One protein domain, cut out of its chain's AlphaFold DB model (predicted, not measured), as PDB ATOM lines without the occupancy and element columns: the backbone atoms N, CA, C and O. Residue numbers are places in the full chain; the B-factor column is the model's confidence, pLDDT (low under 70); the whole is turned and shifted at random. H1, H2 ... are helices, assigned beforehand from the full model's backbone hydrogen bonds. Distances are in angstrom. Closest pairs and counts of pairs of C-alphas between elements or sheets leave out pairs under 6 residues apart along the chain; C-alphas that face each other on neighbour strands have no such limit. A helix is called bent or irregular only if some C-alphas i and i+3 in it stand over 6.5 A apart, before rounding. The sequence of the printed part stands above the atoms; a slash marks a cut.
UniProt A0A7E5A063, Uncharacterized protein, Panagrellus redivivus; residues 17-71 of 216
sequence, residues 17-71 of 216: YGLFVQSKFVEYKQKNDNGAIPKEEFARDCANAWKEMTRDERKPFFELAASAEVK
ATOM      1  N   TYR A  17     151.380 170.840 183.150       84.94
ATOM      2  CA  TYR A  17     150.799 169.497 183.221       84.94
ATOM      3  C   TYR A  17     151.219 168.604 182.041       84.94
ATOM      4  O   TYR A  17     151.505 167.425 182.221       84.94
ATOM      5  N   GLY A  18     151.309 169.157 180.831       86.12
ATOM      6  CA  GLY A  18     151.756 168.430 179.641       86.12
ATOM      7  C   GLY A  18     153.221 167.987 179.721       86.12
ATOM      8  O   GLY A  18     153.544 166.884 179.284       86.12
ATOM      9  N   LEU A  19     154.094 168.800 180.326       85.12
ATOM     10  CA  LEU A  19     155.491 168.431 180.596       85.12
ATOM     11  C   LEU A  19     155.589 167.309 181.636       85.12
ATOM     12  O   LEU A  19     156.357 166.364 181.464       85.12
ATOM     13  N   PHE A  20     154.762 167.373 182.677       87.44
ATOM     14  CA  PHE A  20     154.686 166.329 183.693       87.44
ATOM     15  C   PHE A  20     154.214 164.984 183.126       87.44
ATOM     16  O   PHE A  20     154.870 163.960 183.330       87.44
ATOM     17  N   VAL A  21     153.127 164.986 182.350       86.38
ATOM     18  CA  VAL A  21     152.620 163.783 181.668       86.38
ATOM     19  C   VAL A  21     153.687 163.208 180.732       86.38
ATOM     20  O   VAL A  21     153.870 161.994 180.680       86.38
ATOM     21  N   GLN A  22     154.444 164.062 180.036       82.38
ATOM     22  CA  GLN A  22     155.552 163.627 179.186       82.38
ATOM     23  C   GLN A  22     156.679 162.959 179.989       82.38
ATOM     24  O   GLN A  22     157.173 161.914 179.572       82.38
ATOM     25  N   SER A  23     157.057 163.510 181.147       83.00
ATOM     26  CA  SER A  23     158.052 162.901 182.044       83.00
ATOM     27  C   SER A  23     157.607 161.514 182.505       83.00
ATOM     28  O   SER A  23     158.354 160.542 182.396       83.00
ATOM     29  N   LYS A  24     156.348 161.393 182.943       83.62
ATOM     30  CA  LYS A  24     155.779 160.114 183.385       83.62
ATOM     31  C   LYS A  24     155.666 159.099 182.257       83.62
ATOM     32  O   LYS A  24     155.848 157.908 182.489       83.62
ATOM     33  N   PHE A  25     155.429 159.557 181.033       81.75
ATOM     34  CA  PHE A  25     155.368 158.696 179.856       81.75
ATOM     35  C   PHE A  25     156.737 158.091 179.523       81.75
ATOM     36  O   PHE A  25     156.827 156.909 179.197       81.75
ATOM     37  N   VAL A  26     157.810 158.880 179.650       83.31
ATOM     38  CA  VAL A  26     159.191 158.404 179.464       83.31
ATOM     39  C   VAL A  26     159.555 157.372 180.533       83.31
ATOM     40  O   VAL A  26     160.049 156.301 180.187       83.31
ATOM     41  N   GLU A  27     159.238 157.637 181.804       82.12
ATOM     42  CA  GLU A  27     159.446 156.681 182.904       82.12
ATOM     43  C   GLU A  27     158.666 155.373 182.691       82.12
ATOM     44  O   GLU A  27     159.197 154.281 182.899       82.12
ATOM     45  N   TYR A  28     157.402 155.469 182.267       77.88
ATOM     46  CA  TYR A  28     156.549 154.304 182.035       77.88
ATOM     47  C   TYR A  28     157.098 153.424 180.910       77.88
ATOM     48  O   TYR A  28     157.120 152.203 181.042       77.88
ATOM     49  N   LYS A  29     157.581 154.046 179.829       79.50
ATOM     50  CA  LYS A  29     158.190 153.365 178.681       79.50
ATOM     51  C   LYS A  29     159.565 152.764 179.004       79.50
ATOM     52  O   LYS A  29     159.965 151.791 178.382       79.50
ATOM     53  N   GLN A  30     160.283 153.328 179.974       78.94
ATOM     54  CA  GLN A  30     161.548 152.776 180.463       78.94
ATOM     55  C   GLN A  30     161.333 151.547 181.357       78.94
ATOM     56  O   GLN A  30     162.156 150.637 181.358       78.94
ATOM     57  N   LYS A  31     160.233 151.522 182.122       73.94
ATOM     58  CA  LYS A  31     159.871 150.410 183.015       73.94
ATOM     59  C   LYS A  31     159.127 149.279 182.305       73.94
ATOM     60  O   LYS A  31     159.266 148.128 182.700       73.94
ATOM     61  N   ASN A  32     158.346 149.604 181.278       69.56
ATOM     62  CA  ASN A  32     157.628 148.642 180.451       69.56
ATOM     63  C   ASN A  32     158.226 148.698 179.045       69.56
ATOM     64  O   ASN A  32     157.914 149.624 178.296       69.56
ATOM     65  N   ASP A  33     159.090 147.739 178.708       68.12
ATOM     66  CA  ASP A  33     159.769 147.651 177.411       68.12
ATOM     67  C   ASP A  33     158.744 147.648 176.258       68.12
ATOM     68  O   ASP A  33     158.095 146.644 175.978       68.12
ATOM     69  N   ASN A  34     158.514 148.828 175.666       59.62
ATOM     70  CA  ASN A  34     157.651 149.112 174.508       59.62
ATOM     71  C   ASN A  34     156.232 148.491 174.483       59.62
ATOM     72  O   ASN A  34     155.606 148.430 173.422       59.62
ATOM     73  N   GLY A  35     155.677 148.096 175.631       65.44
ATOM     74  CA  GLY A  35     154.294 147.632 175.738       65.44
ATOM     75  C   GLY A  35     153.285 148.735 175.397       65.44
ATOM     76  O   GLY A  35     153.520 149.920 175.649       65.44
ATOM     77  N   ALA A  36     152.139 148.355 174.825       67.38
ATOM     78  CA  ALA A  36     151.049 149.291 174.566       67.38
ATOM     79  C   ALA A  36     150.584 149.919 175.887       67.38
ATOM     80  O   ALA A  36     150.079 149.232 176.769       67.38
ATOM     81  N   ILE A  37     150.774 151.231 176.026       67.00
ATOM     82  CA  ILE A  37     150.416 151.965 177.240       67.00
ATOM     83  C   ILE A  37     148.888 152.055 177.297       67.00
ATOM     84  O   ILE A  37     148.300 152.636 176.373       67.00
ATOM     85  N   PRO A  38     148.230 151.531 178.348       79.62
ATOM     86  CA  PRO A  38     146.802 151.725 178.551       79.62
ATOM     87  C   PRO A  38     146.538 153.223 178.737       79.62
ATOM     88  O   PRO A  38     146.737 153.789 179.810       79.62
ATOM     89  N   LYS A  39     146.144 153.901 177.650       73.56
ATOM     90  CA  LYS A  39     146.041 155.370 177.596       73.56
ATOM     91  C   LYS A  39     145.118 155.922 178.680       73.56
ATOM     92  O   LYS A  39     145.356 157.014 179.185       73.56
ATOM     93  N   GLU A  40     144.076 155.172 179.019       78.75
ATOM     94  CA  GLU A  40     143.075 155.578 179.996       78.75
ATOM     95  C   GLU A  40     143.574 155.468 181.444       78.75
ATOM     96  O   GLU A  40     143.370 156.392 182.231       78.75
ATOM     97  N   GLU A  41     144.268 154.383 181.791       77.19
ATOM     98  CA  GLU A  41     144.845 154.198 183.129       77.19
ATOM     99  C   GLU A  41     146.011 155.159 183.345       77.19
ATOM    100  O   GLU A  41     146.025 155.898 184.323       77.19
ATOM    101  N   PHE A  42     146.897 155.281 182.356       84.69
ATOM    102  CA  PHE A  42     148.018 156.214 182.411       84.69
ATOM    103  C   PHE A  42     147.563 157.675 182.564       84.69
ATOM    104  O   PHE A  42     148.133 158.433 183.353       84.69
ATOM    105  N   ALA A  43     146.514 158.087 181.842       83.12
ATOM    106  CA  ALA A  43     145.956 159.429 181.983       83.12
ATOM    107  C   ALA A  43     145.328 159.653 183.368       83.12
ATOM    108  O   ALA A  43     145.458 160.745 183.926       83.12
ATOM    109  N   ARG A  44     144.670 158.632 183.934       85.06
ATOM    110  CA  ARG A  44     144.082 158.673 185.281       85.06
ATOM    111  C   ARG A  44     145.164 158.777 186.358       85.06
ATOM    112  O   ARG A  44     145.048 159.630 187.236       85.06
ATOM    113  N   ASP A  45     146.231 157.998 186.236       83.00
ATOM    114  CA  ASP A  45     147.360 157.998 187.167       83.00
ATOM    115  C   ASP A  45     148.113 159.325 187.131       83.00
ATOM    116  O   ASP A  45     148.367 159.922 188.175       83.00
ATOM    117  N   CYS A  46     148.376 159.866 185.937       85.50
ATOM    118  CA  CYS A  46     148.967 161.197 185.803       85.50
ATOM    119  C   CYS A  46     148.064 162.285 186.402       85.50
ATOM    120  O   CYS A  46     148.550 163.199 187.067       85.50
ATOM    121  N   ALA A  47     146.747 162.195 186.201       85.19
ATOM    122  CA  ALA A  47     145.809 163.169 186.748       85.19
ATOM    123  C   ALA A  47     145.705 163.103 188.281       85.19
ATOM    124  O   ALA A  47     145.463 164.134 188.911       85.19
ATOM    125  N   ASN A  48     145.855 161.921 188.883       85.38
ATOM    126  CA  ASN A  48     145.860 161.746 190.335       85.38
ATOM    127  C   ASN A  48     147.196 162.187 190.940       85.38
ATOM    128  O   ASN A  48     147.195 163.039 191.825       85.38
ATOM    129  N   ALA A  49     148.320 161.742 190.372       83.50
ATOM    130  CA  ALA A  49     149.654 162.149 190.802       83.50
ATOM    131  C   ALA A  49     149.844 163.672 190.717       83.50
ATOM    132  O   ALA A  49     150.360 164.293 191.641       83.50
ATOM    133  N   TRP A  50     149.342 164.316 189.656       85.31
ATOM    134  CA  TRP A  50     149.384 165.777 189.551       85.31
ATOM    135  C   TRP A  50     148.538 166.481 190.614       85.31
ATOM    136  O   TRP A  50     148.845 167.613 190.958       85.31
ATOM    137  N   LYS A  51     147.464 165.869 191.130       84.75
ATOM    138  CA  LYS A  51     146.656 166.459 192.214       84.75
ATOM    139  C   LYS A  51     147.317 166.296 193.576       84.75
ATOM    140  O   LYS A  51     147.203 167.214 194.382       84.75
ATOM    141  N   GLU A  52     147.968 165.160 193.801       84.06
ATOM    142  CA  GLU A  52     148.681 164.841 195.040       84.06
ATOM    143  C   GLU A  52     149.980 165.633 195.179       84.06
ATOM    144  O   GLU A  52     150.331 166.025 196.287       84.06
ATOM    145  N   MET A  53     150.644 165.951 194.063       79.56
ATOM    146  CA  MET A  53     151.814 166.825 194.074       79.56
ATOM    147  C   MET A  53     151.487 168.179 194.701       79.56
ATOM    148  O   MET A  53     150.504 168.828 194.352       79.56
ATOM    149  N   THR A  54     152.341 168.665 195.579       85.12
ATOM    150  CA  THR A  54     152.251 169.992 196.183       85.12
ATOM    151  C   THR A  54     152.614 171.093 195.182       85.12
ATOM    152  O   THR A  54     153.143 170.847 194.093       85.12
ATOM    153  N   ARG A  55     152.312 172.353 195.522       75.44
ATOM    154  CA  ARG A  55     152.647 173.509 194.672       75.44
ATOM    155  C   ARG A  55     154.150 173.585 194.382       75.44
ATOM    156  O   ARG A  55     154.516 173.931 193.261       75.44
ATOM    157  N   ASP A  56     154.980 173.227 195.357       79.25
ATOM    158  CA  ASP A  56     156.438 173.271 195.245       79.25
ATOM    159  C   ASP A  56     156.980 172.151 194.349       79.25
ATOM    160  O   ASP A  56     157.877 172.390 193.547       79.25
ATOM    161  N   GLU A  57     156.361 170.969 194.371       80.06
ATOM    162  CA  GLU A  57     156.711 169.855 193.475       80.06
ATOM    163  C   GLU A  57     156.283 170.107 192.024       80.06
ATOM    164  O   GLU A  57     156.918 169.630 191.083       80.06
ATOM    165  N   ARG A  58     155.222 170.898 191.820       85.19
ATOM    166  CA  ARG A  58     154.776 171.303 190.478       85.19
ATOM    167  C   ARG A  58     155.518 172.529 189.947       85.19
ATOM    168  O   ARG A  58     155.560 172.724 188.733       85.19
ATOM    169  N   LYS A  59     156.101 173.349 190.827       84.31
ATOM    170  CA  LYS A  59     156.835 174.582 190.503       84.31
ATOM    171  C   LYS A  59     157.860 174.427 189.367       84.31
ATOM    172  O   LYS A  59     157.771 175.225 188.434       84.31
ATOM    173  N   PRO A  60     158.742 173.406 189.344       84.31
ATOM    174  CA  PRO A  60     159.689 173.243 188.238       84.31
ATOM    175  C   PRO A  60     158.992 173.033 186.888       84.31
ATOM    176  O   PRO A  60     159.460 173.537 185.876       84.31
ATOM    177  N   PHE A  61     157.835 172.363 186.847       84.75
ATOM    178  CA  PHE A  61     157.071 172.190 185.607       84.75
ATOM    179  C   PHE A  61     156.409 173.492 185.140       84.75
ATOM    180  O   PHE A  61     156.279 173.711 183.937       84.75
ATOM    181  N   PHE A  62     156.003 174.362 186.069       84.25
ATOM    182  CA  PHE A  62     155.489 175.698 185.745       84.25
ATOM    183  C   PHE A  62     156.584 176.619 185.205       84.25
ATOM    184  O   PHE A  62     156.360 177.285 184.198       84.25
ATOM    185  N   GLU A  63     157.768 176.616 185.816       82.88
ATOM    186  CA  GLU A  63     158.920 177.396 185.344       82.88
ATOM    187  C   GLU A  63     159.404 176.912 183.971       82.88
ATOM    188  O   GLU A  63     159.692 177.722 183.089       82.88
ATOM    189  N   LEU A  64     159.422 175.595 183.755       80.88
ATOM    190  CA  LEU A  64     159.821 174.993 182.484       80.88
ATOM    191  C   LEU A  64     158.809 175.278 181.361       80.88
ATOM    192  O   LEU A  64     159.213 175.498 180.220       80.88
ATOM    193  N   ALA A  65     157.509 175.321 181.678       80.81
ATOM    194  CA  ALA A  65     156.461 175.709 180.734       80.81
ATOM    195  C   ALA A  65     156.515 177.207 180.392       80.81
ATOM    196  O   ALA A  65     156.449 177.556 179.218       80.81
ATOM    197  N   ALA A  66     156.719 178.076 181.388       78.25
ATOM    198  CA  ALA A  66     156.887 179.517 181.176       78.25
ATOM    199  C   ALA A  66     158.144 179.830 180.343       78.25
ATOM    200  O   ALA A  66     158.125 180.669 179.447       78.25
ATOM    201  N   SER A  67     159.233 179.091 180.573       67.56
ATOM    202  CA  SER A  67     160.481 179.236 179.810       67.56
ATOM    203  C   SER A  67     160.360 178.759 178.353       67.56
ATOM    204  O   SER A  67     161.182 179.134 177.514       67.56
ATOM    205  N   ALA A  68     159.357 177.934 178.031       64.38
ATOM    206  CA  ALA A  68     159.085 177.477 176.668       64.38
ATOM    207  C   ALA A  68     158.308 178.514 175.835       64.38
ATOM    208  O   ALA A  68     158.434 178.511 174.612       64.38
ATOM    209  N   GLU A  69     157.562 179.421 176.473       57.91
ATOM    210  CA  GLU A  69     156.864 180.525 175.794       57.91
ATOM    211  C   GLU A  69     157.859 181.579 175.277       57.91
ATOM    212  O   GLU A  69     157.737 182.044 174.146       57.91
ATOM    213  N   VAL A  70     158.939 181.834 176.025       56.22
ATOM    214  CA  VAL A  70     159.965 182.838 175.679       56.22
ATOM    215  C   VAL A  70     160.760 182.480 174.410       56.22
ATOM    216  O   VAL A  70     161.288 183.360 173.736       56.22
ATOM    217  N   LYS A  71     160.825 181.200 174.016       52.66
ATOM    218  CA  LYS A  71     161.473 180.788 172.753       52.66
ATOM    219  C   LYS A  71     160.559 180.891 171.524       52.66
ATOM    220  O   LYS A  71     161.058 180.771 170.409       52.66
TER     221      LYS A  71
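Overview. This is residues 17 to 71 of the 216 residues of an uncharacterized protein of Panagrellus redivivus (UniProt A0A7E5A063). Two helices, H1 and H2, joined by a short link, cross each other at a steep angle, and a third, H3, is set crosswise at the first end of H1, where residues 61 to 65 of H3 meet residues 17 to 20 of H1, in a loose arrangement with few contacts between the helices. Residues 30 to 36 stick out at one end, and residues 66 to 71, of which 66 to 69 belong to H3, at the other. The printed part has 55 residues with three named helices, in the order H1, H2, H3, and no named strand; the class is all helix. The whole is loose, with a radius of gyration of the C-alphas of 12.6 A, and its C-alphas span 35 by 26 by 16 A along the three main axes.

Arrangement. H1, residues 17 to 31, touches H2, residues 39 to 52; their closest C-alphas are those of Val 21 and Cys 46, 6.1 A apart. Their lines stand at a steep tilt of 60 degrees, opposite ways. H1 also touches H3, residues 55 to 69, with H1 using residues 17 to 20 alone and H3 residues 61 to 65 alone. The closest C-alphas of that pair are those of Leu 19 and Phe 61, 6.5 A apart, and the two lines are about perpendicular, at 74 degrees. H2 and H3 are close but not clearly touching: their closest C-alphas, those of Trp 50 and Arg 58, are 7.8 A apart, and they run opposite ways at a steep tilt of 64 degrees. In H1 and H2 every O i to N i+4 pair is within hydrogen-bond range; in H3 it is 8 of 11.

Along the chain. H1 begins at C-alpha 17, at (150.799, 169.497, 183.221), and measures 21.1 A from first to last C-alpha. H2 measures 20.0 A and ends at C-alpha 52, at (148.681, 164.841, 195.040). H3 measures 20.6 A and ends at C-alpha 69, at (156.864, 180.525, 175.794). H3 is only just irregular: C-alphas 57 and 60 are 6.9 A apart.

Size, cuts and confidence. The two C-alphas farthest apart are those of Gly 35 and Val 70, at 35.7 A. The printed part has no cut. The link from H1 to H2 is short, with 7 residues, and the link from H2 to H3 is tight, with 2. Residues 51 to 57, of which 55 to 57 belong to H3, stand free. The mean pLDDT of the printed part is 78.5, and the model's confidence is under 70 in residues 32 to 37 and 67 to 71.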